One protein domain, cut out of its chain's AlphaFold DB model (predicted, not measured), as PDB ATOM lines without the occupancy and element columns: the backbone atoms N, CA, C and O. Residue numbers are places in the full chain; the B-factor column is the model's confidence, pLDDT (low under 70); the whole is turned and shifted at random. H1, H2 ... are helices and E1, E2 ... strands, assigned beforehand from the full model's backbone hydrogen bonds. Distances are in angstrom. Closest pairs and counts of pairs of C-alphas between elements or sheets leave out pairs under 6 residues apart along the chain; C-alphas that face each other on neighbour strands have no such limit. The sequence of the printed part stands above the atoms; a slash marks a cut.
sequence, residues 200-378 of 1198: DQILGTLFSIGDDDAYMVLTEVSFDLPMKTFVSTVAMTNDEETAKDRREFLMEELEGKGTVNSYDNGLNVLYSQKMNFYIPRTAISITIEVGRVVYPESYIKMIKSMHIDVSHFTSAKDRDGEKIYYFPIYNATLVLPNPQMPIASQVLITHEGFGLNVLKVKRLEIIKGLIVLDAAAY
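Overview. This is residues 200 to 378 of the 1198 residues of an uncharacterized protein of Nematocida displodere (UniProt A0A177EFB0). One strongly twisted sheet of eleven strands is folded like a trough, open on one side, where its long strands E2, E6, E8 and E11 each bend sharply, while short strands E1, E3, E4 and E5 extend it beyond E2. H1 and H2 lie at one end of the longest axis and H3 at the opposite end, where residues 302 to 307 stick out. The printed part has 179 residues, in the order H1 E1 E2 H2 E3 E4 E5 E6 H3 E7 E8 E9 E10 E11. The sheet is antiparallel and branched at E8, and the class is mixed, helices and strands. The whole is compact, with a radius of gyration of the C-alphas of 17.4 A and spans of 50 by 41 by 31 A.

Along the chain. Find C-alpha 200 at (105.261, 146.426, 99.282), where H1, residues 200 to 203, begins. E1 holds residues 205 to 208, and E2, 215 to 224, spans 20.3 A. H2, residues 238 to 252, runs 20.7 A from C-alpha 238 at (118.322, 156.706, 121.939). Next come E3, 257 to 259, E4, 269 to 271, and E5, 276 to 278. E6, 285 to 296, spans 24.2 A, and H3, 297 to 305, spans 12.2 A. E7 is 314 to 317; E8, 323 to 335, spans 27.9 A. E9 is 347 to 350 and E10 355 to 357. E11, 363 to 372, spans 19.4 A and ends at C-alpha 372 at (84.007, 152.174, 109.082).

Arrangement. Start at the bends: E2 at 220, E6 at 289, E8 at 331 and E11 at 368, by 97 to 103 degrees. E11 has E2 on one side, with N 218 and O 369 at 2.8 A, and E6 on the other, with N 287 and O 370 at 2.8 A. E6 also pairs with E8, N 288 and O 332 at 2.8 A. On the other side of E8 lie E7, N 326 and O 314 at 2.8 A, and E9, N 333 and O 349 at 2.8 A. E7 E8 E9 E10 form a meander, each strand the antiparallel neighbour of the one before; N 356 and O 348 of E10 and E9 are 2.8 A apart. Beside E2 lies E4, N 222 and O 271 at 2.8 A. E4 and E5 form a hairpin, N 270 and O 277 at 2.8 A. E5 pairs with E3, N 259 and O 276 at 2.9 A, and E3 with edge strand E1, N 206 and O 258 at 2.8 A. H1 only grazes the sheet; its closest C-alpha pair with E3 is Leu 203 and Thr 259, 6.9 A. H3 only grazes it with residues 297 to 300; its closest C-alpha pair with E8 is Glu 297 and Ile 324, 5.4 A. H2 is not on the sheet. In H2 and H3 every O i to N i+4 pair is within hydrogen-bond range; H1 is too short for one.

Size, cuts and confidence. The two farthest C-alphas, those of Gln 201 and His 307, are 52.9 A apart. The printed part has no cut. The links E2 to H2 and E8 to E9 are long. Mean pLDDT of the printed part is 81.9; look for values under 70 at residues 210 to 214, 231 to 236, 238 to 240, 340 to 344, 351 to 354 and 374 to 378.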
ATOM      1  N   ASP A 200     106.414 147.302  99.094       80.31
ATOM      2  CA  ASP A 200     105.261 146.426  99.282       80.31
ATOM      3  C   ASP A 200     105.577 144.936  99.078       80.31
ATOM      4  O   ASP A 200     105.074 144.102  99.824       80.31
ATOM      5  N   GLN A 201     106.487 144.577  98.165       77.81
ATOM      6  CA  GLN A 201     106.978 143.196  98.047       77.81
ATOM      7  C   GLN A 201     107.828 142.776  99.262       77.81
ATOM      8  O   GLN A 201     107.717 141.641  99.719       77.81
ATOM      9  N   ILE A 202     108.628 143.684  99.837       81.75
ATOM     10  CA  ILE A 202     109.400 143.438 101.076       81.75
ATOM     11  C   ILE A 202     108.471 143.296 102.297       81.75
ATOM     12  O   ILE A 202     108.747 142.509 103.207       81.75
ATOM     13  N   LEU A 203     107.362 144.041 102.319       84.25
ATOM     14  CA  LEU A 203     106.319 143.962 103.348       84.25
ATOM     15  C   LEU A 203     105.324 142.806 103.113       84.25
ATOM     16  O   LEU A 203     104.515 142.497 103.987       84.25
ATOM     17  N   GLY A 204     105.377 142.134 101.961       87.00
ATOM     18  CA  GLY A 204     104.407 141.101 101.591       87.00
ATOM     19  C   GLY A 204     102.971 141.633 101.510       87.00
ATOM     20  O   GLY A 204     102.044 140.916 101.897       87.00
ATOM     21  N   THR A 205     102.797 142.884 101.076       88.12
ATOM     22  CA  THR A 205     101.498 143.528 100.840       88.12
ATOM     23  C   THR A 205     100.729 142.772  99.755       88.12
ATOM     24  O   THR A 205     101.226 142.577  98.649       88.12
ATOM     25  N   LEU A 206      99.502 142.372 100.077       86.00
ATOM     26  CA  LEU A 206      98.522 141.781  99.165       86.00
ATOM     27  C   LEU A 206      97.625 142.853  98.537       86.00
ATOM     28  O   LEU A 206      97.306 142.777  97.356       86.00
ATOM     29  N   PHE A 207      97.222 143.845  99.335       85.00
ATOM     30  CA  PHE A 207      96.413 144.985  98.907       85.00
ATOM     31  C   PHE A 207      96.647 146.195  99.818       85.00
ATOM     32  O   PHE A 207      97.074 146.052 100.967       85.00
ATOM     33  N   SER A 208      96.313 147.376  99.304       85.56
ATOM     34  CA  SER A 208      96.090 148.591 100.086       85.56
ATOM     35  C   SER A 208      94.655 149.038  99.857       85.56
ATOM     36  O   SER A 208      94.168 148.958  98.732       85.56
ATOM     37  N   ILE A 209      94.008 149.513 100.913       80.19
ATOM     38  CA  ILE A 209      92.808 150.347 100.819       80.19
ATOM     39  C   ILE A 209      93.221 151.728 100.273       80.19
ATOM     40  O   ILE A 209      94.373 152.139 100.469       80.19
ATOM     41  N   GLY A 210      92.328 152.406  99.548       61.00
ATOM     42  CA  GLY A 210      92.516 153.778  99.068       61.00
ATOM     43  C   GLY A 210      91.962 154.825 100.041       61.00
ATOM     44  O   GLY A 210      91.077 154.534 100.841       61.00
ATOM     45  N   ASP A 211      92.442 156.067  99.947       57.09
ATOM     46  CA  ASP A 211      91.993 157.168 100.823       57.09
ATOM     47  C   ASP A 211      90.487 157.500 100.674       57.09
ATOM     48  O   ASP A 211      89.901 158.116 101.563       57.09
ATOM     49  N   ASP A 212      89.854 157.074  99.572       57.03
ATOM     50  CA  ASP A 212      88.432 157.284  99.262       57.03
ATOM     51  C   ASP A 212      87.490 156.187  99.827       57.03
ATOM     52  O   ASP A 212      86.265 156.341  99.795       57.03
ATOM     53  N   ASP A 213      88.019 155.066 100.338       63.84
ATOM     54  CA  ASP A 213      87.217 153.903 100.752       63.84
ATOM     55  C   ASP A 213      86.520 154.125 102.112       63.84
ATOM     56  O   ASP A 213      87.100 153.950 103.185       63.84
ATOM     57  N   ALA A 214      85.227 154.463 102.088       66.62
ATOM     58  CA  ALA A 214      84.442 154.762 103.294       66.62
ATOM     59  C   ALA A 214      84.270 153.569 104.268       66.62
ATOM     60  O   ALA A 214      84.151 153.754 105.488       66.62
ATOM     61  N   TYR A 215      84.217 152.342 103.742       76.75
ATOM     62  CA  TYR A 215      84.001 151.115 104.511       76.75
ATOM     63  C   TYR A 215      84.661 149.899 103.856       76.75
ATOM     64  O   TYR A 215      84.844 149.853 102.645       76.75
ATOM     65  N   MET A 216      84.942 148.866 104.654       81.88
ATOM     66  CA  MET A 216      85.314 147.537 104.156       81.88
ATOM     67  C   MET A 216      84.439 146.465 104.814       81.88
ATOM     68  O   MET A 216      84.233 146.470 106.030       81.88
ATOM     69  N   VAL A 217      83.930 145.530 104.008       83.75
ATOM     70  CA  VAL A 217      83.184 144.354 104.484       83.75
ATOM     71  C   VAL A 217      84.160 143.330 105.068       83.75
ATOM     72  O   VAL A 217      85.236 143.097 104.521       83.75
ATOM     73  N   LEU A 218      83.794 142.729 106.199       87.75
ATOM     74  CA  LEU A 218      84.612 141.776 106.944       87.75
ATOM     75  C   LEU A 218      83.952 140.396 106.963       87.75
ATOM     76  O   LEU A 218      82.839 140.256 107.470       87.75
ATOM     77  N   THR A 219      84.684 139.380 106.510       87.31
ATOM     78  CA  THR A 219      84.239 137.978 106.497       87.31
ATOM     79  C   THR A 219      85.357 137.082 107.032       87.31
ATOM     80  O   THR A 219      86.504 137.222 106.611       87.31
ATOM     81  N   GLU A 220      85.040 136.191 107.976       89.75
ATOM     82  CA  GLU A 220      85.994 135.272 108.635       89.75
ATOM     83  C   GLU A 220      87.320 135.915 109.108       89.75
ATOM     84  O   GLU A 220      88.422 135.397 108.882       89.75
ATOM     85  N   VAL A 221      87.229 137.054 109.801       92.50
ATOM     86  CA  VAL A 221      88.387 137.722 110.421       92.50
ATOM     87  C   VAL A 221      88.334 137.646 111.943       92.50
ATOM     88  O   VAL A 221      87.281 137.496 112.556       92.50
ATOM     89  N   SER A 222      89.489 137.764 112.586       92.00
ATOM     90  CA  SER A 222      89.627 137.727 114.041       92.00
ATOM     91  C   SER A 222      90.435 138.914 114.557       92.00
ATOM     92  O   SER A 222      91.324 139.421 113.877       92.00
ATOM     93  N   PHE A 223      90.090 139.392 115.749       91.50
ATOM     94  CA  PHE A 223      90.549 140.665 116.293       91.50
ATOM     95  C   PHE A 223      90.996 140.506 117.750       91.50
ATOM     96  O   PHE A 223      90.171 140.265 118.636       91.50
ATOM     97  N   ASP A 224      92.298 140.616 118.003       89.62
ATOM     98  CA  ASP A 224      92.867 140.386 119.335       89.62
ATOM     99  C   ASP A 224      92.577 141.534 120.315       89.62
ATOM    100  O   ASP A 224      92.539 142.714 119.960       89.62
ATOM    101  N   LEU A 225      92.381 141.174 121.586       88.19
ATOM    102  CA  LEU A 225      91.978 142.089 122.652       88.19
ATOM    103  C   LEU A 225      92.895 141.958 123.887       88.19
ATOM    104  O   LEU A 225      93.338 140.859 124.228       88.19
ATOM    105  N   PRO A 226      93.173 143.061 124.614       84.50
ATOM    106  CA  PRO A 226      92.681 144.423 124.397       84.50
ATOM    107  C   PRO A 226      93.404 145.157 123.255       84.50
ATOM    108  O   PRO A 226      94.596 144.957 123.034       84.50
ATOM    109  N   MET A 227      92.689 146.070 122.592       86.00
ATOM    110  CA  MET A 227      93.222 146.885 121.491       86.00
ATOM    111  C   MET A 227      94.440 147.730 121.903       86.00
ATOM    112  O   MET A 227      94.502 148.275 123.012       86.00
ATOM    113  N   LYS A 228      95.374 147.912 120.965       85.56
ATOM    114  CA  LYS A 228      96.479 148.873 121.058       85.56
ATOM    115  C   LYS A 228      95.917 150.300 121.032       85.56
ATOM    116  O   LYS A 228      95.006 150.599 120.263       85.56
ATOM    117  N   THR A 229      96.474 151.185 121.858       77.81
ATOM    118  CA  THR A 229      96.067 152.597 121.969       77.81
ATOM    119  C   THR A 229      97.136 153.550 121.441       77.81
ATOM    120  O   THR A 229      98.335 153.289 121.558       77.81
ATOM    121  N   PHE A 230      96.705 154.699 120.916       70.44
ATOM    122  CA  PHE A 230      97.580 155.719 120.323       70.44
ATOM    123  C   PHE A 230      98.119 156.732 121.351       70.44
ATOM    124  O   PHE A 230      98.284 157.916 121.065       70.44
ATOM    125  N   VAL A 231      98.408 156.273 122.573       62.28
ATOM    126  CA  VAL A 231      99.014 157.111 123.619       62.28
ATOM    127  C   VAL A 231     100.515 157.229 123.358       62.28
ATOM    128  O   VAL A 231     101.244 156.241 123.464       62.28
ATOM    129  N   SER A 232     100.990 158.433 123.037       55.12
ATOM    130  CA  SER A 232     102.403 158.666 122.737       55.12
ATOM    131  C   SER A 232     103.292 158.452 123.970       55.12
ATOM    132  O   SER A 232     103.130 159.069 125.025       55.12
ATOM    133  N   THR A 233     104.272 157.558 123.841       55.97
ATOM    134  CA  THR A 233     105.297 157.332 124.863       55.97
ATOM    135  C   THR A 233     106.527 158.176 124.557       55.97
ATOM    136  O   THR A 233     107.199 157.950 123.551       55.97
ATOM    137  N   VAL A 234     106.850 159.124 125.438       58.56
ATOM    138  CA  VAL A 234     108.097 159.899 125.357       58.56
ATOM    139  C   VAL A 234     109.286 158.960 125.581       58.56
ATOM    140  O   VAL A 234     109.435 158.412 126.677       58.56
ATOM    141  N   ALA A 235     110.122 158.779 124.556       65.50
ATOM    142  CA  ALA A 235     111.372 158.028 124.656       65.50
ATOM    143  C   ALA A 235     112.331 158.704 125.654       65.50
ATOM    144  O   ALA A 235     112.392 159.930 125.740       65.50
ATOM    145  N   MET A 236     113.069 157.909 126.434       57.94
ATOM    146  CA  MET A 236     113.987 158.397 127.477       57.94
ATOM    147  C   MET A 236     115.459 158.089 127.150       57.94
ATOM    148  O   MET A 236     116.353 158.491 127.899       57.94
ATOM    149  N   THR A 237     115.713 157.370 126.053       70.06
ATOM    150  CA  THR A 237     117.026 156.921 125.570       70.06
ATOM    151  C   THR A 237     117.020 156.764 124.044       70.06
ATOM    152  O   THR A 237     115.973 156.499 123.462       70.06
ATOM    153  N   ASN A 238     118.186 156.858 123.398       68.62
ATOM    154  CA  ASN A 238     118.322 156.706 121.939       68.62
ATOM    155  C   ASN A 238     117.928 155.303 121.421       68.62
ATOM    156  O   ASN A 238     117.475 155.156 120.287       68.62
ATOM    157  N   ASP A 239     118.051 154.270 122.261       68.94
ATOM    158  CA  ASP A 239     117.588 152.909 121.950       68.94
ATOM    159  C   ASP A 239     116.043 152.835 121.919       68.94
ATOM    160  O   ASP A 239     115.466 152.076 121.145       68.94
ATOM    161  N   GLU A 240     115.357 153.629 122.752       68.88
ATOM    162  CA  GLU A 240     113.891 153.769 122.742       68.88
ATOM    163  C   GLU A 240     113.413 154.720 121.632       68.88
ATOM    164  O   GLU A 240     112.321 154.531 121.109       68.88
ATOM    165  N   GLU A 241     114.226 155.716 121.270       76.38
ATOM    166  CA  GLU A 241     114.013 156.648 120.154       76.38
ATOM    167  C   GLU A 241     114.032 155.884 118.823       76.38
ATOM    168  O   GLU A 241     112.996 155.752 118.186       76.38
ATOM    169  N   THR A 242     115.131 155.203 118.492       73.44
ATOM    170  CA  THR A 242     115.231 154.388 117.264       73.44
ATOM    171  C   THR A 242     114.209 153.244 117.189       73.44
ATOM    172  O   THR A 242     113.741 152.894 116.103       73.44
ATOM    173  N   ALA A 243     113.806 152.667 118.329       74.50
ATOM    174  CA  ALA A 243     112.716 151.689 118.382       74.50
ATOM    175  C   ALA A 243     111.326 152.321 118.170       74.50
ATOM    176  O   ALA A 243     110.452 151.683 117.577       74.50
ATOM    177  N   LYS A 244     111.115 153.565 118.624       80.38
ATOM    178  CA  LYS A 244     109.910 154.358 118.352       80.38
ATOM    179  C   LYS A 244     109.854 154.756 116.879       80.38
ATOM    180  O   LYS A 244     108.833 154.496 116.254       80.38
ATOM    181  N   ASP A 245     110.940 155.278 116.317       79.94
ATOM    182  CA  ASP A 245     111.023 155.706 114.915       79.94
ATOM    183  C   ASP A 245     110.718 154.534 113.970       79.94
ATOM    184  O   ASP A 245     109.873 154.641 113.083       79.94
ATOM    185  N   ARG A 246     111.314 153.356 114.223       79.69
ATOM    186  CA  ARG A 246     111.006 152.127 113.472       79.69
ATOM    187  C   ARG A 246     109.544 151.695 113.617       79.69
ATOM    188  O   ARG A 246     108.976 151.165 112.664       79.69
ATOM    189  N   ARG A 247     108.932 151.883 114.790       82.06
ATOM    190  CA  ARG A 247     107.513 151.569 115.017       82.06
ATOM    191  C   ARG A 247     106.588 152.568 114.323       82.06
ATOM    192  O   ARG A 247     105.544 152.143 113.847       82.06
ATOM    193  N   GLU A 248     106.932 153.850 114.290       82.75
ATOM    194  CA  GLU A 248     106.140 154.887 113.620       82.75
ATOM    195  C   GLU A 248     106.234 154.736 112.096       82.75
ATOM    196  O   GLU A 248     105.197 154.700 111.442       82.75
ATOM    197  N   PHE A 249     107.422 154.447 111.556       84.00
ATOM    198  CA  PHE A 249     107.601 154.030 110.159       84.00
ATOM    199  C   PHE A 249     106.760 152.786 109.804       84.00
ATOM    200  O   PHE A 249     106.041 152.787 108.812       84.00
ATOM    201  N   LEU A 250     106.771 151.740 110.644       84.81
ATOM    202  CA  LEU A 250     105.929 150.540 110.466       84.81
ATOM    203  C   LEU A 250     104.441 150.744 110.822       84.81
ATOM    204  O   LEU A 250     103.648 149.815 110.666       84.81
ATOM    205  N   MET A 251     104.048 151.907 111.344       85.19
ATOM    206  CA  MET A 251     102.641 152.303 111.431       85.19
ATOM    207  C   MET A 251     102.213 152.982 110.134       85.19
ATOM    208  O   MET A 251     101.159 152.645 109.625       85.19
ATOM    209  N   GLU A 252     103.035 153.885 109.603       84.75
ATOM    210  CA  GLU A 252     102.760 154.671 108.395       84.75
ATOM    211  C   GLU A 252     102.789 153.811 107.115       84.75
ATOM    212  O   GLU A 252     101.821 153.787 106.367       84.75
ATOM    213  N   GLU A 253     103.836 153.006 106.902       88.06
ATOM    214  CA  GLU A 253     103.992 152.164 105.695       88.06
ATOM    215  C   GLU A 253     103.047 150.952 105.619       88.06
ATOM    216  O   GLU A 253     102.959 150.309 104.570       88.06
ATOM    217  N   LEU A 254     102.369 150.611 106.720       89.19
ATOM    218  CA  LEU A 254     101.412 149.500 106.807       89.19
ATOM    219  C   LEU A 254      99.964 149.975 106.995       89.19
ATOM    220  O   LEU A 254      99.070 149.143 107.121       89.19
ATOM    221  N   GLU A 255      99.707 151.279 107.044       88.31
ATOM    222  CA  GLU A 255      98.371 151.801 107.319       88.31
ATOM    223  C   GLU A 255      97.388 151.465 106.189       88.31
ATOM    224  O   GLU A 255      97.676 151.717 105.025       88.31
ATOM    225  N   GLY A 256      96.246 150.843 106.513       87.12
ATOM    226  CA  GLY A 256      95.258 150.436 105.505       87.12
ATOM    227  C   GLY A 256      95.695 149.278 104.595       87.12
ATOM    228  O   GLY A 256      94.992 148.968 103.634       87.12
ATOM    229  N   LYS A 257      96.825 148.611 104.878       90.31
ATOM    230  CA  LYS A 257      97.350 147.507 104.056       90.31
ATOM    231  C   LYS A 257      97.019 146.129 104.625       90.31
ATOM    232  O   LYS A 257      97.043 145.905 105.838       90.31
ATOM    233  N   GLY A 258      96.770 145.172 103.732       90.94
ATOM    234  CA  GLY A 258      96.735 143.742 104.039       90.94
ATOM    235  C   GLY A 258      98.041 143.060 103.642       90.94
ATOM    236  O   GLY A 258      98.473 143.207 102.502       90.94
ATOM    237  N   THR A 259      98.665 142.296 104.541       92.56
ATOM    238  CA  THR A 259      99.943 141.598 104.306       92.56
ATOM    239  C   THR A 259      99.860 140.097 104.589       92.56
ATOM    240  O   THR A 259      99.149 139.653 105.494       92.56
ATOM    241  N   VAL A 260     100.663 139.292 103.887       91.00
ATOM    242  CA  VAL A 260     100.896 137.875 104.252       91.00
ATOM    243  C   VAL A 260     101.641 137.782 105.591       91.00
ATOM    244  O   VAL A 260     101.306 136.979 106.461       91.00
ATOM    245  N   ASN A 261     102.645 138.641 105.770       87.75
ATOM    246  CA  ASN A 261     103.550 138.634 106.915       87.75
ATOM    247  C   ASN A 261     102.981 139.420 108.105       87.75
ATOM    248  O   ASN A 261     102.463 140.522 107.933       87.75
ATOM    249  N   SER A 262     103.144 138.894 109.322       84.69
ATOM    250  CA  SER A 262     102.710 139.564 110.554       84.69
ATOM    251  C   SER A 262     103.859 140.343 111.204       84.69
ATOM    252  O   SER A 262     104.759 139.756 111.809       84.69
ATOM    253  N   TYR A 263     103.802 141.672 111.138       86.31
ATOM    254  CA  TYR A 263     104.737 142.603 111.782       86.31
ATOM    255  C   TYR A 263     104.185 143.157 113.106       86.31
ATOM    256  O   TYR A 263     103.013 143.532 113.198       86.31
ATOM    257  N   ASP A 264     105.049 143.271 114.121       80.62
ATOM    258  CA  ASP A 264     104.741 143.967 115.378       80.62
ATOM    259  C   ASP A 264     104.881 145.487 115.194       80.62
ATOM    260  O   ASP A 264     105.977 146.048 115.256       80.62
ATOM    261  N   ASN A 265     103.756 146.149 114.919       83.69
ATOM    262  CA  ASN A 265     103.646 147.600 114.786       83.69
ATOM    263  C   ASN A 265     102.668 148.200 115.816       83.69
ATOM    264  O   ASN A 265     102.095 147.507 116.662       83.69
ATOM    265  N   GLY A 266     102.455 149.516 115.761       81.56
ATOM    266  CA  GLY A 266     101.520 150.199 116.658       81.56
ATOM    267  C   GLY A 266     100.037 150.118 116.283       81.56
ATOM    268  O   GLY A 266      99.229 150.597 117.075       81.56
ATOM    269  N   LEU A 267      99.678 149.543 115.129       87.38
ATOM    270  CA  LEU A 267      98.299 149.475 114.628       87.38
ATOM    271  C   LEU A 267      97.541 148.256 115.168       87.38
ATOM    272  O   LEU A 267      98.138 147.238 115.527       87.38
ATOM    273  N   ASN A 268      96.214 148.354 115.208       90.31
ATOM    274  CA  ASN A 268      95.345 147.207 115.470       90.31
ATOM    275  C   ASN A 268      95.225 146.342 114.202       90.31
ATOM    276  O   ASN A 268      95.345 146.857 113.093       90.31
ATOM    277  N   VAL A 269      95.038 145.030 114.366       92.62
ATOM    278  CA  VAL A 269      95.177 144.054 113.271       92.62
ATOM    279  C   VAL A 269      93.957 143.140 113.216       92.62
ATOM    280  O   VAL A 269      93.526 142.630 114.251       92.62
ATOM    281  N   LEU A 270      93.426 142.924 112.013       92.31
ATOM    282  CA  LEU A 270      92.455 141.876 111.708       92.31
ATOM    283  C   LEU A 270      93.187 140.686 111.080       92.31
ATOM    284  O   LEU A 270      93.810 140.809 110.027       92.31
ATOM    285  N   TYR A 271      93.120 139.532 111.733       91.00
ATOM    286  CA  TYR A 271      93.768 138.298 111.306       91.00
ATOM    287  C   TYR A 271      92.766 137.393 110.590       91.00
ATOM    288  O   TYR A 271      91.786 136.948 111.193       91.00
ATOM    289  N   SER A 272      93.039 137.071 109.330       88.75
ATOM    290  CA  SER A 272      92.395 135.971 108.605       88.75
ATOM    291  C   SER A 272      93.341 134.757 108.553       88.75
ATOM    292  O   SER A 272      94.440 134.772 109.116       88.75
ATOM    293  N   GLN A 273      92.938 133.688 107.865       83.38
ATOM    294  CA  GLN A 273      93.771 132.498 107.661       83.38
ATOM    295  C   GLN A 273      95.002 132.788 106.782       83.38
ATOM    296  O   GLN A 273      96.064 132.209 107.005       83.38
ATOM    297  N   LYS A 274      94.858 133.684 105.790       84.25
ATOM    298  CA  LYS A 274      95.863 133.962 104.740       84.25
ATOM    299  C   LYS A 274      96.486 135.368 104.799       84.25
ATOM    300  O   LYS A 274      97.398 135.648 104.028       84.25
ATOM    301  N   MET A 275      95.995 136.255 105.669       90.38
ATOM    302  CA  MET A 275      96.392 137.670 105.696       90.38
ATOM    303  C   MET A 275      96.240 138.320 107.076       90.38
ATOM    304  O   MET A 275      95.416 137.901 107.893       90.38
ATOM    305  N   ASN A 276      97.001 139.391 107.286       92.19
ATOM    306  CA  ASN A 276      96.935 140.313 108.413       92.19
ATOM    307  C   ASN A 276      96.565 141.684 107.834       92.19
ATOM    308  O   ASN A 276      97.344 142.246 107.067       92.19
ATOM    309  N   PHE A 277      95.390 142.214 108.153       92.81
ATOM    310  CA  PHE A 277      94.986 143.555 107.733       92.81
ATOM    311  C   PHE A 277      95.229 144.567 108.850       92.81
ATOM    312  O   PHE A 277      94.777 144.377 109.983       92.81
ATOM    313  N   TYR A 278      95.924 145.652 108.528       92.56
ATOM    314  CA  TYR A 278      96.274 146.711 109.463       92.56
ATOM    315  C   TYR A 278      95.245 147.840 109.432       92.56
ATOM    316  O   TYR A 278      95.173 148.623 108.486       92.56
ATOM    317  N   ILE A 279      94.470 147.942 110.512       90.62
ATOM    318  CA  ILE A 279      93.422 148.953 110.657       90.62
ATOM    319  C   ILE A 279      94.045 150.361 110.620       90.62
ATOM    320  O   ILE A 279      94.921 150.639 111.451       90.62
ATOM    321  N   PRO A 280      93.592 151.255 109.717       87.19
ATOM    322  CA  PRO A 280      94.095 152.619 109.644       87.19
ATOM    323  C   PRO A 280      93.671 153.444 110.864       87.19
ATOM    324  O   PRO A 280      92.642 153.181 111.491       87.19
ATOM    325  N   ARG A 281      94.456 154.466 111.216       83.94
ATOM    326  CA  ARG A 281      94.206 155.334 112.381       83.94
ATOM    327  C   ARG A 281      92.936 156.169 112.224       83.94
ATOM    328  O   ARG A 281      92.435 156.651 113.230       83.94
ATOM    329  N   THR A 282      92.429 156.353 111.009       79.81
ATOM    330  CA  THR A 282      91.153 157.027 110.717       79.81
ATOM    331  C   THR A 282      89.933 156.209 111.151       79.81
ATOM    332  O   THR A 282      88.906 156.795 111.492       79.81
ATOM    333  N   ALA A 283      90.048 154.875 111.205       82.88
ATOM    334  CA  ALA A 283      88.915 153.979 111.416       82.88
ATOM    335  C   ALA A 283      88.218 154.202 112.768       82.88
ATOM    336  O   ALA A 283      88.847 154.404 113.810       82.88
ATOM    337  N   ILE A 284      86.886 154.149 112.746       81.31
ATOM    338  CA  ILE A 284      86.031 154.640 113.838       81.31
ATOM    339  C   ILE A 284      85.388 153.492 114.603       81.31
ATOM    340  O   ILE A 284      85.354 153.490 115.834       81.31
ATOM    341  N   SER A 285      84.870 152.500 113.889       84.88
ATOM    342  CA  SER A 285      84.158 151.381 114.492       84.88
ATOM    343  C   SER A 285      84.187 150.144 113.611       84.88
ATOM    344  O   SER A 285      84.319 150.218 112.389       84.88
ATOM    345  N   ILE A 286      84.015 148.997 114.260       89.94
ATOM    346  CA  ILE A 286      83.668 147.737 113.618       89.94
ATOM    347  C   ILE A 286      82.242 147.387 114.040       89.94
ATOM    348  O   ILE A 286      81.958 147.271 115.235       89.94
ATOM    349  N   THR A 287      81.358 147.214 113.066       87.62
ATOM    350  CA  THR A 287      80.007 146.675 113.243       87.62
ATOM    351  C   THR A 287      80.047 145.185 112.923       87.62
ATOM    352  O   THR A 287      80.510 144.783 111.859       87.62
ATOM    353  N   ILE A 288      79.599 144.353 113.856       91.31
ATOM    354  CA  ILE A 288      79.632 142.891 113.777       91.31
ATOM    355  C   ILE A 288      78.193 142.413 113.646       91.31
ATOM    356  O   ILE A 288      77.428 142.484 114.604       91.31
ATOM    357  N   GLU A 289      77.826 141.943 112.462       86.38
ATOM    358  CA  GLU A 289      76.508 141.363 112.195       86.38
ATOM    359  C   GLU A 289      76.415 139.980 112.850       86.38
ATOM    360  O   GLU A 289      75.504 139.710 113.630       86.38
ATOM    361  N   VAL A 290      77.439 139.146 112.627       90.56
ATOM    362  CA  VAL A 290      77.580 137.812 113.220       90.56
ATOM    363  C   VAL A 290      79.018 137.611 113.694       90.56
ATOM    364  O   VAL A 290      79.972 137.760 112.926       90.56
ATOM    365  N   GLY A 291      79.200 137.223 114.955       93.31
ATOM    366  CA  GLY A 291      80.524 136.978 115.523       93.31
ATOM    367  C   GLY A 291      80.517 136.138 116.797       93.31
ATOM    368  O   GLY A 291      79.492 135.604 117.223       93.31
ATOM    369  N   ARG A 292      81.691 136.002 117.421       92.88
ATOM    370  CA  ARG A 292      81.890 135.268 118.678       92.88
ATOM    371  C   ARG A 292      82.896 135.994 119.566       92.88
ATOM    372  O   ARG A 292      83.977 136.378 119.126       92.88
ATOM    373  N   VAL A 293      82.571 136.149 120.843       92.19
ATOM    374  CA  VAL A 293      83.473 136.714 121.854       92.19
ATOM    375  C   VAL A 293      84.227 135.574 122.527       92.19
ATOM    376  O   VAL A 293      83.611 134.735 123.186       92.19
ATOM    377  N   VAL A 294      85.554 135.534 122.379       92.50
ATOM    378  CA  VAL A 294      86.397 134.422 122.845       92.50
ATOM    379  C   VAL A 294      87.075 134.758 124.167       92.50
ATOM    380  O   VAL A 294      87.872 135.692 124.266       92.50
ATOM    381  N   TYR A 295      86.826 133.943 125.183       92.38
ATOM    382  CA  TYR A 295      87.413 134.040 126.511       92.38
ATOM    383  C   TYR A 295      88.436 132.918 126.762       92.38
ATOM    384  O   TYR A 295      88.210 131.760 126.389       92.38
ATOM    385  N   PRO A 296      89.553 133.213 127.452       92.38
ATOM    386  CA  PRO A 296      90.520 132.193 127.838       92.38
ATOM    387  C   PRO A 296      89.953 131.313 128.962       92.38
ATOM    388  O   PRO A 296      89.258 131.799 129.860       92.38
ATOM    389  N   GLU A 297      90.316 130.026 128.992       91.25
ATOM    390  CA  GLU A 297      89.868 129.094 130.042       91.25
ATOM    391  C   GLU A 297      90.156 129.607 131.469       91.25
ATOM    392  O   GLU A 297      89.378 129.354 132.389       91.25
ATOM    393  N   SER A 298      91.245 130.355 131.667       90.06
ATOM    394  CA  SER A 298      91.598 130.958 132.959       90.06
ATOM    395  C   SER A 298      90.517 131.904 133.504       90.06
ATOM    396  O   SER A 298      90.321 131.963 134.719       90.06
ATOM    397  N   TYR A 299      89.779 132.591 132.627       89.75
ATOM    398  CA  TYR A 299      88.664 133.459 133.001       89.75
ATOM    399  C   TYR A 299      87.406 132.647 133.331       89.75
ATOM    400  O   TYR A 299      86.806 132.864 134.381       89.75
ATOM    401  N   ILE A 300      87.065 131.629 132.536       89.81
ATOM    402  CA  ILE A 300      85.919 130.747 132.830       89.81
ATOM    403  C   ILE A 300      86.137 129.942 134.122       89.81
ATOM    404  O   ILE A 300      85.219 129.810 134.931       89.81
ATOM    405  N   LYS A 301      87.364 129.474 134.390       90.06
ATOM    406  CA  LYS A 301      87.735 128.862 135.682       90.06
ATOM    407  C   LYS A 301      87.554 129.836 136.853       90.06
ATOM    408  O   LYS A 301      87.115 129.414 137.921       90.06
ATOM    409  N   MET A 302      87.829 131.128 136.651       89.44
ATOM    410  CA  MET A 302      87.560 132.165 137.650       89.44
ATOM    411  C   MET A 302      86.051 132.365 137.871       89.44
ATOM    412  O   MET A 302      85.624 132.356 139.023       89.44
ATOM    413  N   ILE A 303      85.238 132.472 136.812       87.25
ATOM    414  CA  ILE A 303      83.777 132.647 136.927       87.25
ATOM    415  C   ILE A 303      83.133 131.442 137.639       87.25
ATOM    416  O   ILE A 303      82.407 131.634 138.614       87.25
ATOM    417  N   LYS A 304      83.506 130.201 137.280       88.69
ATOM    418  CA  LYS A 304      83.079 128.985 138.007       88.69
ATOM    419  C   LYS A 304      83.433 129.041 139.502       88.69
ATOM    420  O   LYS A 304      82.626 128.662 140.349       88.69
ATOM    421  N   SER A 305      84.618 129.559 139.848       91.00
ATOM    422  CA  SER A 305      85.036 129.734 141.251       91.00
ATOM    423  C   SER A 305      84.287 130.844 142.007       91.00
ATOM    424  O   SER A 305      84.333 130.874 143.232       91.00
ATOM    425  N   MET A 306      83.577 131.725 141.291       87.50
ATOM    426  CA  MET A 306      82.675 132.744 141.846       87.50
ATOM    427  C   MET A 306      81.214 132.262 141.934       87.50
ATOM    428  O   MET A 306      80.362 133.024 142.377       87.50
ATOM    429  N   HIS A 307      80.934 131.016 141.529       86.50
ATOM    430  CA  HIS A 307      79.595 130.401 141.490       86.50
ATOM    431  C   HIS A 307      78.579 131.158 140.615       86.50
ATOM    432  O   HIS A 307      77.373 131.077 140.826       86.50
ATOM    433  N   ILE A 308      79.086 131.870 139.609       81.12
ATOM    434  CA  ILE A 308      78.301 132.429 138.507       81.12
ATOM    435  C   ILE A 308      78.200 131.341 137.430       81.12
ATOM    436  O   ILE A 308      79.185 130.636 137.178       81.12
ATOM    437  N   ASP A 309      77.027 131.189 136.812       81.62
ATOM    438  CA  ASP A 309      76.839 130.188 135.764       81.62
ATOM    439  C   ASP A 309      77.643 130.525 134.495       81.62
ATOM    440  O   ASP A 309      77.902 131.681 134.160       81.62
ATOM    441  N   VAL A 310      78.071 129.472 133.806       84.75
ATOM    442  CA  VAL A 310      78.802 129.509 132.538       84.75
ATOM    443  C   VAL A 310      78.310 128.440 131.554       84.75
ATOM    444  O   VAL A 310      79.029 128.108 130.613       84.75
ATOM    445  N   SER A 311      77.113 127.884 131.767       83.44
ATOM    446  CA  SER A 311      76.426 126.976 130.837       83.44
ATOM    447  C   SER A 311      76.394 127.520 129.400       83.44
ATOM    448  O   SER A 311      76.700 126.793 128.460       83.44
ATOM    449  N   HIS A 312      76.141 128.824 129.250       82.94
ATOM    450  CA  HIS A 312      76.078 129.554 127.978       82.94
ATOM    451  C   HIS A 312      77.417 129.686 127.217       82.94
ATOM    452  O   HIS A 312      77.439 130.263 126.131       82.94
ATOM    453  N   PHE A 313      78.542 129.202 127.759       88.50
ATOM    454  CA  PHE A 313      79.853 129.284 127.105       88.50
ATOM    455  C   PHE A 313      80.232 127.976 126.401       88.50
ATOM    456  O   PHE A 313      80.747 127.041 127.026       88.50
ATOM    457  N   THR A 314      80.081 127.938 125.077       91.25
ATOM    458  CA  THR A 314      80.539 126.814 124.250       91.25
ATOM    459  C   THR A 314      82.066 126.751 124.246       91.25
ATOM    460  O   THR A 314      82.742 127.769 124.114       91.25
ATOM    461  N   SER A 315      82.648 125.557 124.395       90.19
ATOM    462  CA  SER A 315      84.107 125.392 124.418       90.19
ATOM    463  C   SER A 315      84.659 124.932 123.072       90.19
ATOM    464  O   SER A 315      84.102 124.038 122.442       90.19
ATOM    465  N   ALA A 316      85.791 125.506 122.669       88.62
ATOM    466  CA  ALA A 316      86.515 125.171 121.446       88.62
ATOM    467  C   ALA A 316      88.023 125.008 121.717       88.62
ATOM    468  O   ALA A 316      88.510 125.253 122.829       88.62
ATOM    469  N   LYS A 317      88.769 124.603 120.687       85.88
ATOM    470  CA  LYS A 317      90.226 124.769 120.633       85.88
ATOM    471  C   LYS A 317      90.559 126.052 119.884       85.88
ATOM    472  O   LYS A 317      89.884 126.401 118.922       85.88
ATOM    473  N   ASP A 318      91.601 126.727 120.335       82.19
ATOM    474  CA  ASP A 318      92.157 127.905 119.688       82.19
ATOM    475  C   ASP A 318      93.089 127.521 118.521       82.19
ATOM    476  O   ASP A 318      93.548 126.379 118.438       82.19
ATOM    477  N   ARG A 319      93.456 128.497 117.681       70.56
ATOM    478  CA  ARG A 319      94.561 128.418 116.709       70.56
ATOM    479  C   ARG A 319      95.879 128.020 117.389       70.56
ATOM    480  O   ARG A 319      96.660 127.265 116.822       70.56
ATOM    481  N   ASP A 320      96.072 128.460 118.633       74.56
ATOM    482  CA  ASP A 320      97.210 128.100 119.494       74.56
ATOM    483  C   ASP A 320      97.125 126.670 120.077       74.56
ATOM    484  O   ASP A 320      98.002 126.244 120.831       74.56
ATOM    485  N   GLY A 321      96.033 125.939 119.825       79.56
ATOM    486  CA  GLY A 321      95.723 124.650 120.453       79.56
ATOM    487  C   GLY A 321      95.233 124.737 121.907       79.56
ATOM    488  O   GLY A 321      94.846 123.716 122.480       79.56
ATOM    489  N   GLU A 322      95.214 125.932 122.512       86.06
ATOM    490  CA  GLU A 322      94.668 126.165 123.855       86.06
ATOM    491  C   GLU A 322      93.158 125.874 123.921       86.06
ATOM    492  O   GLU A 322      92.432 126.033 122.940       86.06
ATOM    493  N   LYS A 323      92.649 125.488 125.099       89.25
ATOM    494  CA  LYS A 323      91.200 125.388 125.318       89.25
ATOM    495  C   LYS A 323      90.616 126.782 125.554       89.25
ATOM    496  O   LYS A 323      90.974 127.453 126.523       89.25
ATOM    497  N   ILE A 324      89.683 127.178 124.701       92.06
ATOM    498  CA  ILE A 324      88.945 128.442 124.779       92.06
ATOM    499  C   ILE A 324      87.456 128.190 125.003       92.06
ATOM    500  O   ILE A 324      86.955 127.063 124.913       92.06
ATOM    501  N   TYR A 325      86.756 129.265 125.334       93.06
ATOM    502  CA  TYR A 325      85.312 129.301 125.492       93.06
ATOM    503  C   TYR A 325      84.792 130.537 124.774       93.06
ATOM    504  O   TYR A 325      85.391 131.601 124.906       93.06
ATOM    505  N   TYR A 326      83.704 130.416 124.029       92.75
ATOM    506  CA  TYR A 326      83.126 131.526 123.288       92.75
ATOM    507  C   TYR A 326      81.642 131.703 123.593       92.75
ATOM    508  O   TYR A 326      80.961 130.776 124.034       92.75
ATOM    509  N   PHE A 327      81.166 132.917 123.349       89.25
ATOM    510  CA  PHE A 327      79.757 133.290 123.373       89.25
ATOM    511  C   PHE A 327      79.420 133.953 122.025       89.25
ATOM    512  O   PHE A 327      80.188 134.824 121.599       89.25
ATOM    513  N   PRO A 328      78.361 133.534 121.307       90.38
ATOM    514  CA  PRO A 328      77.977 134.158 120.043       90.38
ATOM    515  C   PRO A 328      77.480 135.592 120.271       90.38
ATOM    516  O   PRO A 328      76.882 135.892 121.300       90.38
ATOM    517  N   ILE A 329      77.725 136.478 119.310       89.94
ATOM    518  CA  ILE A 329      77.228 137.858 119.309       89.94
ATOM    519  C   ILE A 329      76.605 138.188 117.958       89.94
ATOM    520  O   ILE A 329      77.115 137.775 116.916       89.94
ATOM    521  N   TYR A 330      75.529 138.968 118.002       87.06
ATOM    522  CA  TYR A 330      74.779 139.407 116.833       87.06
ATOM    523  C   TYR A 330      74.517 140.910 116.921       87.06
ATOM    524  O   TYR A 330      74.187 141.417 118.000       87.06
ATOM    525  N   ASN A 331      74.667 141.607 115.795       84.25
ATOM    526  CA  ASN A 331      74.424 143.043 115.638       84.25
ATOM    527  C   ASN A 331      75.059 143.887 116.763       84.25
ATOM    528  O   ASN A 331      74.372 144.510 117.574       84.25
ATOM    529  N   ALA A 332      76.391 143.863 116.848       86.88
ATOM    530  CA  ALA A 332      77.160 144.490 117.920       86.88
ATOM    531  C   ALA A 332      78.284 145.400 117.397       86.88
ATOM    532  O   ALA A 332      79.021 145.032 116.489       86.88
ATOM    533  N   THR A 333      78.462 146.574 118.002       85.56
ATOM    534  CA  THR A 333      79.413 147.601 117.545       85.56
ATOM    535  C   THR A 333      80.554 147.792 118.541       85.56
ATOM    536  O   THR A 333      80.334 147.993 119.741       85.56
ATOM    537  N   LEU A 334      81.791 147.764 118.040       88.69
ATOM    538  CA  LEU A 334      83.014 148.062 118.784       88.69
ATOM    539  C   LEU A 334      83.638 149.357 118.254       88.69
ATOM    540  O   LEU A 334      84.042 149.425 117.097       88.69
ATOM    541  N   VAL A 335      83.747 150.379 119.105       85.31
ATOM    542  CA  VAL A 335      84.408 151.647 118.752       85.31
ATOM    543  C   VAL A 335      85.928 151.488 118.844       85.31
ATOM    544  O   VAL A 335      86.458 151.067 119.878       85.31
ATOM    545  N   LEU A 336      86.622 151.825 117.762       86.31
ATOM    546  CA  LEU A 336      88.073 151.748 117.631       86.31
ATOM    547  C   LEU A 336      88.750 152.982 118.259       86.31
ATOM    548  O   LEU A 336      88.152 154.058 118.312       86.31
ATOM    549  N   PRO A 337      89.999 152.864 118.744       81.81
ATOM    550  CA  PRO A 337      90.806 154.035 119.058       81.81
ATOM    551  C   PRO A 337      91.236 154.736 117.763       81.81
ATOM    552  O   PRO A 337      91.705 154.075 116.842       81.81
ATOM    553  N   ASN A 338      91.172 156.066 117.735       75.75
ATOM    554  CA  ASN A 338      91.683 156.911 116.645       75.75
ATOM    555  C   ASN A 338      92.400 158.157 117.229       75.75
ATOM    556  O   ASN A 338      92.397 158.332 118.449       75.75
ATOM    557  N   PRO A 339      93.055 159.034 116.443       72.44
ATOM    558  CA  PRO A 339      93.758 160.206 116.979       72.44
ATOM    559  C   PRO A 339      92.880 161.200 117.757       72.44
ATOM    560  O   PRO A 339      93.391 161.897 118.633       72.44
ATOM    561  N   GLN A 340      91.575 161.261 117.471       64.81
ATOM    562  CA  GLN A 340      90.612 162.112 118.188       64.81
ATOM    563  C   GLN A 340      90.102 161.433 119.476       64.81
ATOM    564  O   GLN A 340      89.808 162.095 120.469       64.81
ATOM    565  N   MET A 341      90.056 160.099 119.478       66.19
ATOM    566  CA  MET A 341      89.636 159.223 120.570       66.19
ATOM    567  C   MET A 341      90.722 158.163 120.851       66.19
ATOM    568  O   MET A 341      90.523 156.979 120.580       66.19
ATOM    569  N   PRO A 342      91.894 158.535 121.410       62.12
ATOM    570  CA  PRO A 342      93.051 157.632 121.527       62.12
ATOM    571  C   PRO A 342      92.883 156.508 122.566       62.12
ATOM    572  O   PRO A 342      93.788 155.689 122.757       62.12
ATOM    573  N   ILE A 343      91.742 156.469 123.260       67.75
ATOM    574  CA  ILE A 343      91.384 155.461 124.259       67.75
ATOM    575  C   ILE A 343      90.523 154.394 123.581       67.75
ATOM    576  O   ILE A 343      89.391 154.654 123.187       67.75
ATOM    577  N   ALA A 344      91.053 153.177 123.504       67.06
ATOM    578  CA  ALA A 344      90.343 152.003 123.009       67.06
ATOM    579  C   ALA A 344      89.038 151.756 123.782       67.06
ATOM    580  O   ALA A 344      89.045 151.795 125.021       67.06
ATOM    581  N   SER A 345      87.949 151.427 123.074       74.00
ATOM    582  CA  SER A 345      86.722 150.998 123.745       74.00
ATOM    583  C   SER A 345      86.968 149.760 124.605       74.00
ATOM    584  O   SER A 345      87.667 148.818 124.227       74.00
ATOM    585  N   GLN A 346      86.359 149.773 125.785       78.38
ATOM    586  CA  GLN A 346      86.360 148.670 126.748       78.38
ATOM    587  C   GLN A 346      85.014 147.928 126.744       78.38
ATOM    588  O   GLN A 346      84.812 147.003 127.534       78.38
ATOM    589  N   VAL A 347      84.105 148.336 125.850       79.69
ATOM    590  CA  VAL A 347      82.730 147.856 125.731       79.69
ATOM    591  C   VAL A 347      82.395 147.598 124.258       79.69
ATOM    592  O   VAL A 347      82.601 148.460 123.404       79.69
ATOM    593  N   LEU A 348      81.865 146.409 123.991       83.94
ATOM    594  CA  LEU A 348      81.124 146.056 122.787       83.94
ATOM    595  C   LEU A 348      79.638 146.332 123.067       83.94
ATOM    596  O   LEU A 348      79.135 145.882 124.096       83.94
ATOM    597  N   ILE A 349      78.947 147.070 122.201       80.56
ATOM    598  CA  ILE A 349      77.540 147.463 122.403       80.56
ATOM    599  C   ILE A 349      76.658 146.617 121.479       80.56
ATOM    600  O   ILE A 349      76.831 146.697 120.267       80.56
ATOM    601  N   THR A 350      75.738 145.809 122.015       79.56
ATOM    602  CA  THR A 350      74.764 145.050 121.199       79.56
ATOM    603  C   THR A 350      73.596 145.929 120.740       79.56
ATOM    604  O   THR A 350      73.368 147.004 121.294       79.56
ATOM    605  N   HIS A 351      72.830 145.462 119.749       68.88
ATOM    606  CA  HIS A 351      71.614 146.122 119.253       68.88
ATOM    607  C   HIS A 351      70.586 146.426 120.359       68.88
ATOM    608  O   HIS A 351      69.975 147.487 120.368       68.88
ATOM    609  N   GLU A 352      70.483 145.543 121.353       68.31
ATOM    610  CA  GLU A 352      69.643 145.682 122.554       68.31
ATOM    611  C   GLU A 352      70.153 146.758 123.543       68.31
ATOM    612  O   GLU A 352      69.575 146.965 124.608       68.31
ATOM    613  N   GLY A 353      71.275 147.419 123.238       62.66
ATOM    614  CA  GLY A 353      71.925 148.413 124.092       62.66
ATOM    615  C   GLY A 353      72.795 147.827 125.212       62.66
ATOM    616  O   GLY A 353      73.336 148.585 126.023       62.66
ATOM    617  N   PHE A 354      72.976 146.502 125.285       69.81
ATOM    618  CA  PHE A 354      73.803 145.887 126.325       69.81
ATOM    619  C   PHE A 354      75.299 146.085 126.053       69.81
ATOM    620  O   PHE A 354      75.831 145.736 124.999       69.81
ATOM    621  N   GLY A 355      76.003 146.624 127.052       75.69
ATOM    622  CA  GLY A 355      77.449 146.825 127.011       75.69
ATOM    623  C   GLY A 355      78.232 145.617 127.529       75.69
ATOM    624  O   GLY A 355      78.468 145.500 128.734       75.69
ATOM    625  N   LEU A 356      78.706 144.753 126.631       80.44
ATOM    626  CA  LEU A 356      79.582 143.627 126.958       80.44
ATOM    627  C   LEU A 356      81.030 144.104 127.157       80.44
ATOM    628  O   LEU A 356      81.636 144.722 126.284       80.44
ATOM    629  N   ASN A 357      81.619 143.809 128.318       81.56
ATOM    630  CA  ASN A 357      82.961 144.281 128.674       81.56
ATOM    631  C   ASN A 357      84.071 143.428 128.025       81.56
ATOM    632  O   ASN A 357      84.237 142.251 128.356       81.56
ATOM    633  N   VAL A 358      84.885 144.042 127.158       83.88
ATOM    634  CA  VAL A 358      85.935 143.343 126.395       83.88
ATOM    635  C   VAL A 358      87.297 143.234 127.110       83.88
ATOM    636  O   VAL A 358      88.193 142.556 126.621       83.88
ATOM    637  N   LEU A 359      87.475 143.783 128.323       82.38
ATOM    638  CA  LEU A 359      88.751 143.748 129.082       82.38
ATOM    639  C   LEU A 359      89.206 142.353 129.564       82.38
ATOM    640  O   LEU A 359      90.224 142.232 130.266       82.38
ATOM    641  N   LYS A 360      88.405 141.312 129.328       86.06
ATOM    642  CA  LYS A 360      88.665 139.917 129.739       86.06
ATOM    643  C   LYS A 360      88.571 138.924 128.579       86.06
ATOM    644  O   LYS A 360      88.793 137.733 128.782       86.06
ATOM    645  N   VAL A 361      88.274 139.433 127.390       89.31
ATOM    646  CA  VAL A 361      88.213 138.710 126.122       89.31
ATOM    647  C   VAL A 361      89.647 138.522 125.605       89.31
ATOM    648  O   VAL A 361      90.473 139.412 125.792       89.31
ATOM    649  N   LYS A 362      89.958 137.363 125.006       90.62
ATOM    650  CA  LYS A 362      91.232 137.101 124.301       90.62
ATOM    651  C   LYS A 362      91.174 137.675 122.884       90.62
ATOM    652  O   LYS A 362      92.064 138.418 122.493       90.62
ATOM    653  N   ARG A 363      90.100 137.360 122.151       91.50
ATOM    654  CA  ARG A 363      89.807 137.915 120.824       91.50
ATOM    655  C   ARG A 363      88.310 137.997 120.548       91.50
ATOM    656  O   ARG A 363      87.510 137.333 121.208       91.50
ATOM    657  N   LEU A 364      87.949 138.769 119.539       92.88
ATOM    658  CA  LEU A 364      86.632 138.772 118.920       92.88
ATOM    659  C   LEU A 364      86.757 138.131 117.530       92.88
ATOM    660  O   LEU A 364      87.622 138.510 116.747       92.88
ATOM    661  N   GLU A 365      85.931 137.136 117.235       93.19
ATOM    662  CA  GLU A 365      85.806 136.521 115.909       93.19
ATOM    663  C   GLU A 365      84.637 137.177 115.174       93.19
ATOM    664  O   GLU A 365      83.540 137.282 115.725       93.19
ATOM    665  N   ILE A 366      84.870 137.627 113.947       93.62
ATOM    666  CA  ILE A 366      83.894 138.274 113.073       93.62
ATOM    667  C   ILE A 366      83.632 137.303 111.929       93.62
ATOM    668  O   ILE A 366      84.483 137.099 111.065       93.62
ATOM    669  N   ILE A 367      82.456 136.682 111.947       91.62
ATOM    670  CA  ILE A 367      82.011 135.807 110.860       91.62
ATOM    671  C   ILE A 367      81.540 136.688 109.703       91.62
ATOM    672  O   ILE A 367      81.984 136.488 108.577       91.62
ATOM    673  N   LYS A 368      80.729 137.712 110.011       89.19
ATOM    674  CA  LYS A 368      80.295 138.761 109.082       89.19
ATOM    675  C   LYS A 368      80.215 140.118 109.793       89.19
ATOM    676  O   LYS A 368      79.731 140.208 110.925       89.19
ATOM    677  N   GLY A 369      80.691 141.176 109.145       88.44
ATOM    678  CA  GLY A 369      80.660 142.540 109.669       88.44
ATOM    679  C   GLY A 369      81.171 143.585 108.678       88.44
ATOM    680  O   GLY A 369      81.358 143.308 107.496       88.44
ATOM    681  N   LEU A 370      81.406 144.798 109.172       86.19
ATOM    682  CA  LEU A 370      81.866 145.952 108.402       86.19
ATOM    683  C   LEU A 370      82.730 146.857 109.289       86.19
ATOM    684  O   LEU A 370      82.372 147.124 110.438       86.19
ATOM    685  N   ILE A 371      83.851 147.351 108.765       87.31
ATOM    686  CA  ILE A 371      84.665 148.396 109.400       87.31
ATOM    687  C   ILE A 371      84.406 149.745 108.724       87.31
ATOM    688  O   ILE A 371      84.401 149.836 107.498       87.31
ATOM    689  N   VAL A 372      84.178 150.783 109.532       82.81
ATOM    690  CA  VAL A 372      84.007 152.174 109.082       82.81
ATOM    691  C   VAL A 372      85.363 152.866 109.144       82.81
ATOM    692  O   VAL A 372      85.960 152.958 110.223       82.81
ATOM    693  N   LEU A 373      85.858 153.312 107.990       77.12
ATOM    694  CA  LEU A 373      87.269 153.653 107.797       77.12
ATOM    695  C   LEU A 373      87.577 155.143 107.983       77.12
ATOM    696  O   LEU A 373      88.691 155.457 108.391       77.12
ATOM    697  N   ASP A 374      86.608 156.039 107.778       65.50
ATOM    698  CA  ASP A 374      86.736 157.468 108.088       65.50
ATOM    699  C   ASP A 374      85.367 158.147 108.334       65.50
ATOM    700  O   ASP A 374      84.309 157.602 108.015       65.50
ATOM    701  N   ALA A 375      85.385 159.348 108.922       48.22
ATOM    702  CA  ALA A 375      84.235 160.239 109.065       48.22
ATOM    703  C   ALA A 375      84.111 161.264 107.927       48.22
ATOM    704  O   ALA A 375      83.002 161.741 107.697       48.22
ATOM    705  N   ALA A 376      85.196 161.671 107.254       42.78
ATOM    706  CA  ALA A 376      85.134 162.694 106.206       42.78
ATOM    707  C   ALA A 376      84.557 162.164 104.883       42.78
ATOM    708  O   ALA A 376      84.002 162.955 104.124       42.78
ATOM    709  N   ALA A 377      84.575 160.843 104.675       39.56
ATOM    710  CA  ALA A 377      83.837 160.161 103.608       39.56
ATOM    711  C   ALA A 377      82.299 160.326 103.695       39.56
ATOM    712  O   ALA A 377      81.597 160.042 102.729       39.56
ATOM    713  N   TYR A 378      81.769 160.810 104.826       37.28
ATOM    714  CA  TYR A 378      80.368 161.202 104.974       37.28
ATOM    715  C   TYR A 378      80.231 162.728 104.906       37.28
ATOM    716  O   TYR A 378      80.921 163.461 105.625       37.28
TER     717      TYR A 378